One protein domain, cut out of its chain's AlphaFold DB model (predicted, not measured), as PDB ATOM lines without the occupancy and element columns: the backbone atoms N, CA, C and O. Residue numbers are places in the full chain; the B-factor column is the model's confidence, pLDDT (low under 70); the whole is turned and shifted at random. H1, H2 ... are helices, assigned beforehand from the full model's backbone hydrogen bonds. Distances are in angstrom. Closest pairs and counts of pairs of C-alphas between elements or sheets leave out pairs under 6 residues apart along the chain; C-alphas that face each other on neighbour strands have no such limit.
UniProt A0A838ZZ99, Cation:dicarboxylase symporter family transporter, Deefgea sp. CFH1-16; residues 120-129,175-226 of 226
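AT A GLANCE: This is residues 120 to 129 and 175 to 226 of the 226 residues of the protein "Cation:dicarboxylase symporter family transporter" of Deefgea sp. CFH1-16 (UniProt A0A838ZZ99). One long straight helix, H4, makes the backbone of the model, with two short helices, H2 and H3, packed on its first turns, H3 folding back on it as a helical hairpin, and a short turn of helix, H5, near its other end. The middle of H4 is bare, and a separate short piece with H1 lies off to one side of it, with no contact to any other helix. The printed part has 62 residues with five named helices, in the order H1, H2, H3, H4, H5, and no named strand; its class is all helix. The whole is loose, with a radius of gyration of the C-alphas of 15.1 A, and spans 42 by 28 by 20 A.

IN THESE COORDINATES: The printed part begins at Gly 120, and H1, residues 124 to 129, starts with C-alpha 124 at (16.966, 42.887, 4.619). After the cut, H2 holds residues 175 to 181 and measures 10.1 A from first to last C-alpha. H3 holds residues 186 to 191. H4, residues 195 to 215, is the longest helix at 30.5 A, from C-alpha 195 at (21.430, 34.455, 23.666) to C-alpha 215 at (18.874, 61.836, 10.481). H5 holds residues 217 to 220.

HOW THE PARTS SIT: H4 touches H3 with residues 195 to 201 alone, the closest C-alphas being those of Ala 189 and Gly 197, 6.5 A apart. The two form a hairpin and run opposite ways at a shallow tilt of 34.5 degrees, only just short of steep. H4 touches H2 with residues 196 to 200 alone, the closest C-alphas being those of Leu 181 and Gly 197, 5.1 A apart. H2 and H4 run the same way at a steep tilt of 67 degrees, only just short of about perpendicular. H2 and H3 are apart. H5 is close to H4 but not clearly touching, with the C-alphas of Glu 213 and Ile 220 closest at 5.8 A. H1 is apart from the other four helices. In H1, H2, H3 and H4 every O i to N i+4 pair is within hydrogen-bond range; H5 is too short for such a pair, and its one O i to N i+3 pair is not within range.

THE WHOLE: The two C-alphas farthest apart are those of Val 175 and Ala 222, at 43.4 A. Residues 130 to 174 are not printed, and C-alphas 129 and 175 are 21.1 A apart across this cut. The links H2 to H3, H3 to H4 and H4 to H5 are tight. Residues 121 to 129, of which 124 to 129 belong to H1, stand free, as do residues 203 to 208 of H4. Mean pLDDT of the printed part is 78.6, and residues 120 to 122 and 217 to 226 are under 70.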
ATOM      1  N   GLY A 120      19.395  50.459   4.316       64.06
ATOM      2  CA  GLY A 120      19.048  51.060   3.020       64.06
ATOM      3  C   GLY A 120      18.850  50.076   1.864       64.06
ATOM      4  O   GLY A 120      18.457  50.512   0.787       64.06
ATOM      5  N   LYS A 121      19.037  48.768   2.077       64.94
ATOM      6  CA  LYS A 121      18.631  47.727   1.121       64.94
ATOM      7  C   LYS A 121      17.227  47.233   1.486       64.94
ATOM      8  O   LYS A 121      17.026  46.730   2.590       64.94
ATOM      9  N   GLU A 122      16.261  47.347   0.572       64.81
ATOM     10  CA  GLU A 122      14.859  46.927   0.790       64.81
ATOM     11  C   GLU A 122      14.701  45.420   1.083       64.81
ATOM     12  O   GLU A 122      13.658  44.967   1.555       64.81
ATOM     13  N   ASP A 123      15.753  44.632   0.860       74.56
ATOM     14  CA  ASP A 123      15.707  43.175   0.953       74.56
ATOM     15  C   ASP A 123      16.143  42.589   2.307       74.56
ATOM     16  O   ASP A 123      16.060  41.374   2.479       74.56
ATOM     17  N   LEU A 124      16.554  43.395   3.297       78.38
ATOM     18  CA  LEU A 124      16.966  42.887   4.619       78.38
ATOM     19  C   LEU A 124      15.936  41.930   5.268       78.38
ATOM     20  O   LEU A 124      16.317  40.806   5.613       78.38
ATOM     21  N   PRO A 125      14.639  42.287   5.406       79.50
ATOM     22  CA  PRO A 125      13.656  41.376   5.996       79.50
ATOM     23  C   PRO A 125      13.408  40.129   5.135       79.50
ATOM     24  O   PRO A 125      13.171  39.054   5.683       79.50
ATOM     25  N   LYS A 126      13.515  40.226   3.802       85.44
ATOM     26  CA  LYS A 126      13.354  39.073   2.897       85.44
ATOM     27  C   LYS A 126      14.502  38.077   3.050       85.44
ATOM     28  O   LYS A 126      14.263  36.872   3.103       85.44
ATOM     29  N   ILE A 127      15.738  38.568   3.140       86.81
ATOM     30  CA  ILE A 127      16.932  37.739   3.343       86.81
ATOM     31  C   ILE A 127      16.871  37.071   4.719       86.81
ATOM     32  O   ILE A 127      17.085  35.862   4.813       86.81
ATOM     33  N   ALA A 128      16.507  37.822   5.763       84.50
ATOM     34  CA  ALA A 128      16.336  37.283   7.109       84.50
ATOM     35  C   ALA A 128      15.258  36.187   7.151       84.50
ATOM     36  O   ALA A 128      15.511  35.096   7.660       84.50
ATOM     37  N   PHE A 129      14.088  36.428   6.548       89.06
ATOM     38  CA  PHE A 129      13.003  35.445   6.498       89.06
ATOM     39  C   PHE A 129      13.396  34.187   5.717       89.06
ATOM     40  O   PHE A 129      13.164  33.072   6.180       89.06
ATOM     41  N   VAL A 175       3.004  31.627  24.679       86.88
ATOM     42  CA  VAL A 175       3.019  33.069  24.953       86.88
ATOM     43  C   VAL A 175       4.138  33.415  25.933       86.88
ATOM     44  O   VAL A 175       4.963  34.272  25.628       86.88
ATOM     45  N   ASP A 176       4.240  32.694  27.051       85.62
ATOM     46  CA  ASP A 176       5.306  32.908  28.038       85.62
ATOM     47  C   ASP A 176       6.690  32.657  27.435       85.62
ATOM     48  O   ASP A 176       7.648  33.370  27.733       85.62
ATOM     49  N   THR A 177       6.802  31.676  26.539       85.00
ATOM     50  CA  THR A 177       8.048  31.393  25.819       85.00
ATOM     51  C   THR A 177       8.449  32.573  24.939       85.00
ATOM     52  O   THR A 177       9.597  33.000  25.012       85.00
ATOM     53  N   ILE A 178       7.516  33.137  24.163       85.56
ATOM     54  CA  ILE A 178       7.756  34.314  23.311       85.56
ATOM     55  C   ILE A 178       8.130  35.532  24.161       85.56
ATOM     56  O   ILE A 178       9.095  36.225  23.841       85.56
ATOM     57  N   VAL A 179       7.420  35.776  25.264       85.25
ATOM     58  CA  VAL A 179       7.698  36.908  26.162       85.25
ATOM     59  C   VAL A 179       9.089  36.784  26.791       85.25
ATOM     60  O   VAL A 179       9.813  37.773  26.859       85.25
ATOM     61  N   ARG A 180       9.525  35.573  27.166       83.19
ATOM     62  CA  ARG A 180      10.875  35.322  27.712       83.19
ATOM     63  C   ARG A 180      12.009  35.570  26.715       83.19
ATOM     64  O   ARG A 180      13.157  35.721  27.139       83.19
ATOM     65  N   LEU A 181      11.718  35.624  25.412       82.81
ATOM     66  CA  LEU A 181      12.715  36.006  24.408       82.81
ATOM     67  C   LEU A 181      13.056  37.495  24.490       82.81
ATOM     68  O   LEU A 181      14.165  37.875  24.126       82.81
ATOM     69  N   ILE A 182      12.140  38.334  24.978       83.69
ATOM     70  CA  ILE A 182      12.371  39.769  25.134       83.69
ATOM     71  C   ILE A 182      13.054  39.992  26.491       83.69
ATOM     72  O   ILE A 182      12.443  39.754  27.536       83.69
ATOM     73  N   PRO A 183      14.325  40.429  26.522       77.62
ATOM     74  CA  PRO A 183      15.033  40.601  27.780       77.62
ATOM     75  C   PRO A 183      14.458  41.800  28.542       77.62
ATOM     76  O   PRO A 183      14.400  42.907  28.015       77.62
ATOM     77  N   SER A 184      14.088  41.601  29.810       81.50
ATOM     78  CA  SER A 184      13.697  42.702  30.704       81.50
ATOM     79  C   SER A 184      14.884  43.599  31.074       81.50
ATOM     80  O   SER A 184      14.716  44.792  31.311       81.50
ATOM     81  N   ASN A 185      16.095  43.030  31.104       85.69
ATOM     82  CA  ASN A 185      17.350  43.737  31.336       85.69
ATOM     83  C   ASN A 185      18.484  43.063  30.550       85.69
ATOM     84  O   ASN A 185      18.706  41.858  30.675       85.69
ATOM     85  N   ILE A 186      19.222  43.848  29.766       83.94
ATOM     86  CA  ILE A 186      20.300  43.344  28.912       83.94
ATOM     87  C   ILE A 186      21.486  42.777  29.705       83.94
ATOM     88  O   ILE A 186      22.041  41.753  29.320       83.94
ATOM     89  N   VAL A 187      21.840  43.387  30.837       85.12
ATOM     90  CA  VAL A 187      22.962  42.942  31.679       85.12
ATOM     91  C   VAL A 187      22.639  41.583  32.295       85.12
ATOM     92  O   VAL A 187      23.463  40.670  32.277       85.12
ATOM     93  N   VAL A 188      21.399  41.417  32.761       84.00
ATOM     94  CA  VAL A 188      20.910  40.133  33.281       84.00
ATOM     95  C   VAL A 188      20.812  39.096  32.163       84.00
ATOM     96  O   VAL A 188      21.164  37.942  32.382       84.00
ATOM     97  N   ALA A 189      20.396  39.486  30.956       82.00
ATOM     98  CA  ALA A 189      20.317  38.580  29.810       82.00
ATOM     99  C   ALA A 189      21.696  38.073  29.354       82.00
ATOM    100  O   ALA A 189      21.827  36.898  29.017       82.00
ATOM    101  N   MET A 190      22.723  38.930  29.387       83.75
ATOM    102  CA  MET A 190      24.110  38.552  29.095       83.75
ATOM    103  C   MET A 190      24.669  37.589  30.149       83.75
ATOM    104  O   MET A 190      25.307  36.605  29.794       83.75
ATOM    105  N   HIS A 191      24.398  37.837  31.434       81.00
ATOM    106  CA  HIS A 191      24.836  36.951  32.517       81.00
ATOM    107  C   HIS A 191      24.069  35.619  32.539       81.00
ATOM    108  O   HIS A 191      24.646  34.566  32.783       81.00
ATOM    109  N   GLY A 192      22.761  35.650  32.286       77.19
ATOM    110  CA  GLY A 192      21.877  34.482  32.297       77.19
ATOM    111  C   GLY A 192      21.920  33.632  31.024       77.19
ATOM    112  O   GLY A 192      21.000  32.845  30.817       77.19
ATOM    113  N   GLU A 193      22.922  33.824  30.159       71.06
ATOM    114  CA  GLU A 193      23.093  33.122  28.876       71.06
ATOM    115  C   GLU A 193      21.840  33.161  27.967       71.06
ATOM    116  O   GLU A 193      21.621  32.273  27.137       71.06
ATOM    117  N   ASN A 194      21.009  34.210  28.061       86.62
ATOM    118  CA  ASN A 194      19.865  34.398  27.165       86.62
ATOM    119  C   ASN A 194      20.334  34.980  25.822       86.62
ATOM    120  O   ASN A 194      20.209  36.178  25.546       86.62
ATOM    121  N   ILE A 195      20.873  34.100  24.976       89.44
ATOM    122  CA  ILE A 195      21.430  34.455  23.666       89.44
ATOM    123  C   ILE A 195      20.359  35.056  22.745       89.44
ATOM    124  O   ILE A 195      20.642  36.011  22.026       89.44
ATOM    125  N   VAL A 196      19.121  34.548  22.776       89.50
ATOM    126  CA  VAL A 196      18.049  35.067  21.908       89.50
ATOM    127  C   VAL A 196      17.712  36.511  22.276       89.50
ATOM    128  O   VAL A 196      17.637  37.366  21.392       89.50
ATOM    129  N   GLY A 197      17.598  36.812  23.571       89.62
ATOM    130  CA  GLY A 197      17.369  38.178  24.032       89.62
ATOM    131  C   GLY A 197      18.509  39.128  23.662       89.62
ATOM    132  O   GLY A 197      18.253  40.246  23.212       89.62
ATOM    133  N   LEU A 198      19.764  38.672  23.765       91.12
ATOM    134  CA  LEU A 198      20.935  39.431  23.312       91.12
ATOM    135  C   LEU A 198      20.849  39.771  21.818       91.12
ATOM    136  O   LEU A 198      21.108  40.914  21.438       91.12
ATOM    137  N   VAL A 199      20.462  38.811  20.973       91.12
ATOM    138  CA  VAL A 199      20.303  39.022  19.525       91.12
ATOM    139  C   VAL A 199      19.199  40.037  19.235       91.12
ATOM    140  O   VAL A 199      19.429  40.962  18.459       91.12
ATOM    141  N   ILE A 200      18.033  39.924  19.883       89.94
ATOM    142  CA  ILE A 200      16.909  40.859  19.692       89.94
ATOM    143  C   ILE A 200      17.309  42.283  20.095       89.94
ATOM    144  O   ILE A 200      17.088  43.221  19.331       89.94
ATOM    145  N   PHE A 201      17.944  42.459  21.255       90.75
ATOM    146  CA  PHE A 201      18.411  43.772  21.703       90.75
ATOM    147  C   PHE A 201      19.456  44.370  20.753       90.75
ATOM    148  O   PHE A 201      19.327  45.522  20.339       90.75
ATOM    149  N   SER A 202      20.464  43.579  20.371       92.12
ATOM    150  CA  SER A 202      21.499  43.997  19.415       92.12
ATOM    151  C   SER A 202      20.875  44.410  18.084       92.12
ATOM    152  O   SER A 202      21.303  45.385  17.468       92.12
ATOM    153  N   ALA A 203      19.817  43.706  17.669       90.06
ATOM    154  CA  ALA A 203      19.109  44.018  16.448       90.06
ATOM    155  C   ALA A 203      18.369  45.361  16.522       90.06
ATOM    156  O   ALA A 203      18.522  46.210  15.644       90.06
ATOM    157  N   LEU A 204      17.616  45.589  17.602       90.12
ATOM    158  CA  LEU A 204      16.933  46.860  17.853       90.12
ATOM    159  C   LEU A 204      17.921  48.032  17.918       90.12
ATOM    160  O   LEU A 204      17.663  49.083  17.331       90.12
ATOM    161  N   LEU A 205      19.071  47.837  18.569       91.50
ATOM    162  CA  LEU A 205      20.127  48.843  18.649       91.50
ATOM    163  C   LEU A 205      20.708  49.170  17.266       91.50
ATOM    164  O   LEU A 205      20.848  50.344  16.931       91.50
ATOM    165  N   GLY A 206      20.990  48.158  16.440       90.19
ATOM    166  CA  GLY A 206      21.463  48.352  15.065       90.19
ATOM    167  C   GLY A 206      20.462  49.124  14.194       90.19
ATOM    168  O   GLY A 206      20.851  50.023  13.445       90.19
ATOM    169  N   ILE A 207      19.163  48.837  14.336       88.06
ATOM    170  CA  ILE A 207      18.084  49.543  13.622       88.06
ATOM    171  C   ILE A 207      17.977  51.001  14.095       88.06
ATOM    172  O   ILE A 207      17.815  51.913  13.279       88.06
ATOM    173  N   ALA A 208      18.081  51.247  15.403       88.81
ATOM    174  CA  ALA A 208      18.067  52.595  15.964       88.81
ATOM    175  C   ALA A 208      19.277  53.417  15.487       88.81
ATOM    176  O   ALA A 208      19.102  54.549  15.030       88.81
ATOM    177  N   ALA A 209      20.474  52.826  15.511       88.31
ATOM    178  CA  ALA A 209      21.708  53.445  15.027       88.31
ATOM    179  C   ALA A 209      21.616  53.809  13.536       88.31
ATOM    180  O   ALA A 209      21.863  54.954  13.163       88.31
ATOM    181  N   THR A 210      21.128  52.881  12.711       84.00
ATOM    182  CA  THR A 210      20.812  53.095  11.289       84.00
ATOM    183  C   THR A 210      19.895  54.305  11.070       84.00
ATOM    184  O   THR A 210      20.110  55.136  10.185       84.00
ATOM    185  N   ARG A 211      18.824  54.416  11.863       82.62
ATOM    186  CA  ARG A 211      17.850  55.505  11.720       82.62
ATOM    187  C   ARG A 211      18.422  56.850  12.170       82.62
ATOM    188  O   ARG A 211      18.064  57.877  11.595       82.62
ATOM    189  N   MET A 212      19.296  56.847  13.174       83.56
ATOM    190  CA  MET A 212      20.007  58.040  13.631       83.56
ATOM    191  C   MET A 212      21.022  58.546  12.607       83.56
ATOM    192  O   MET A 212      21.071  59.749  12.371       83.56
ATOM    193  N   GLU A 213      21.780  57.653  11.969       77.81
ATOM    194  CA  GLU A 213      22.737  58.006  10.913       77.81
ATOM    195  C   GLU A 213      22.049  58.756   9.764       77.81
ATOM    196  O   GLU A 213      22.495  59.828   9.365       77.81
ATOM    197  N   LYS A 214      20.894  58.255   9.305       73.50
ATOM    198  CA  LYS A 214      20.091  58.917   8.261       73.50
ATOM    199  C   LYS A 214      19.593  60.310   8.661       73.50
ATOM    200  O   LYS A 214      19.334  61.127   7.785       73.50
ATOM    201  N   LYS A 215      19.412  60.570   9.962       72.62
ATOM    202  CA  LYS A 215      18.874  61.836  10.481       72.62
ATOM    203  C   LYS A 215      19.967  62.874  10.764       72.62
ATOM    204  O   LYS A 215      19.713  64.050  10.546       72.62
ATOM    205  N   ASN A 216      21.155  62.450  11.212       72.44
ATOM    206  CA  ASN A 216      22.293  63.324  11.538       72.44
ATOM    207  C   ASN A 216      23.602  62.831  10.875       72.44
ATOM    208  O   ASN A 216      24.504  62.347  11.570       72.44
ATOM    209  N   PRO A 217      23.738  62.975   9.543       64.50
ATOM    210  CA  PRO A 217      24.899  62.474   8.808       64.50
ATOM    211  C   PRO A 217      26.221  63.173   9.180       64.50
ATOM    212  O   PRO A 217      27.264  62.527   9.151       64.50
ATOM    213  N   GLU A 218      26.206  64.443   9.602       61.97
ATOM    214  CA  GLU A 218      27.431  65.201   9.930       61.97
ATOM    215  C   GLU A 218      28.112  64.765  11.241       61.97
ATOM    216  O   GLU A 218      29.332  64.840  11.357       61.97
ATOM    217  N   VAL A 219      27.353  64.258  12.222       61.97
ATOM    218  CA  VAL A 219      27.888  63.865  13.546       61.97
ATOM    219  C   VAL A 219      28.296  62.385  13.583       61.97
ATOM    220  O   VAL A 219      29.173  61.994  14.352       61.97
ATOM    221  N   ILE A 220      27.667  61.551  12.747       58.47
ATOM    222  CA  ILE A 220      27.808  60.086  12.771       58.47
ATOM    223  C   ILE A 220      28.555  59.566  11.527       58.47
ATOM    224  O   ILE A 220      29.415  58.692  11.649       58.47
ATOM    225  N   GLY A 221      28.314  60.141  10.344       51.69
ATOM    226  CA  GLY A 221      28.858  59.667   9.064       51.69
ATOM    227  C   GLY A 221      30.366  59.882   8.876       51.69
ATOM    228  O   GLY A 221      30.995  59.151   8.115       51.69
ATOM    229  N   ALA A 222      30.985  60.818   9.605       49.62
ATOM    230  CA  ALA A 222      32.436  61.036   9.551       49.62
ATOM    231  C   ALA A 222      33.256  59.983  10.330       49.62
ATOM    232  O   ALA A 222      34.458  59.872  10.111       49.62
ATOM    233  N   ARG A 223      32.634  59.205  11.233       51.34
ATOM    234  CA  ARG A 223      33.323  58.209  12.085       51.34
ATOM    235  C   ARG A 223      33.142  56.752  11.657       51.34
ATOM    236  O   ARG A 223      33.806  55.893  12.225       51.34
ATOM    237  N   LEU A 224      32.254  56.473  10.703       54.22
ATOM    238  CA  LEU A 224      31.913  55.108  10.273       54.22
ATOM    239  C   LEU A 224      32.317  54.792   8.825       54.22
ATOM    240  O   LEU A 224      32.034  53.695   8.347       54.22
ATOM    241  N   LYS A 225      32.998  55.710   8.124       44.72
ATOM    242  CA  LYS A 225      33.675  55.338   6.874       44.72
ATOM    243  C   LYS A 225      34.863  54.417   7.204       44.72
ATOM    244  O   LYS A 225      35.566  54.716   8.168       44.72
ATOM    245  N   PRO A 226      35.034  53.311   6.456       50.66
ATOM    246  CA  PRO A 226      36.050  52.295   6.725       50.66
ATOM    247  C   PRO A 226      37.476  52.844   6.666       50.66
ATOM    248  O   PRO A 226      37.707  53.811   5.901       50.66
TER     249      PRO A 226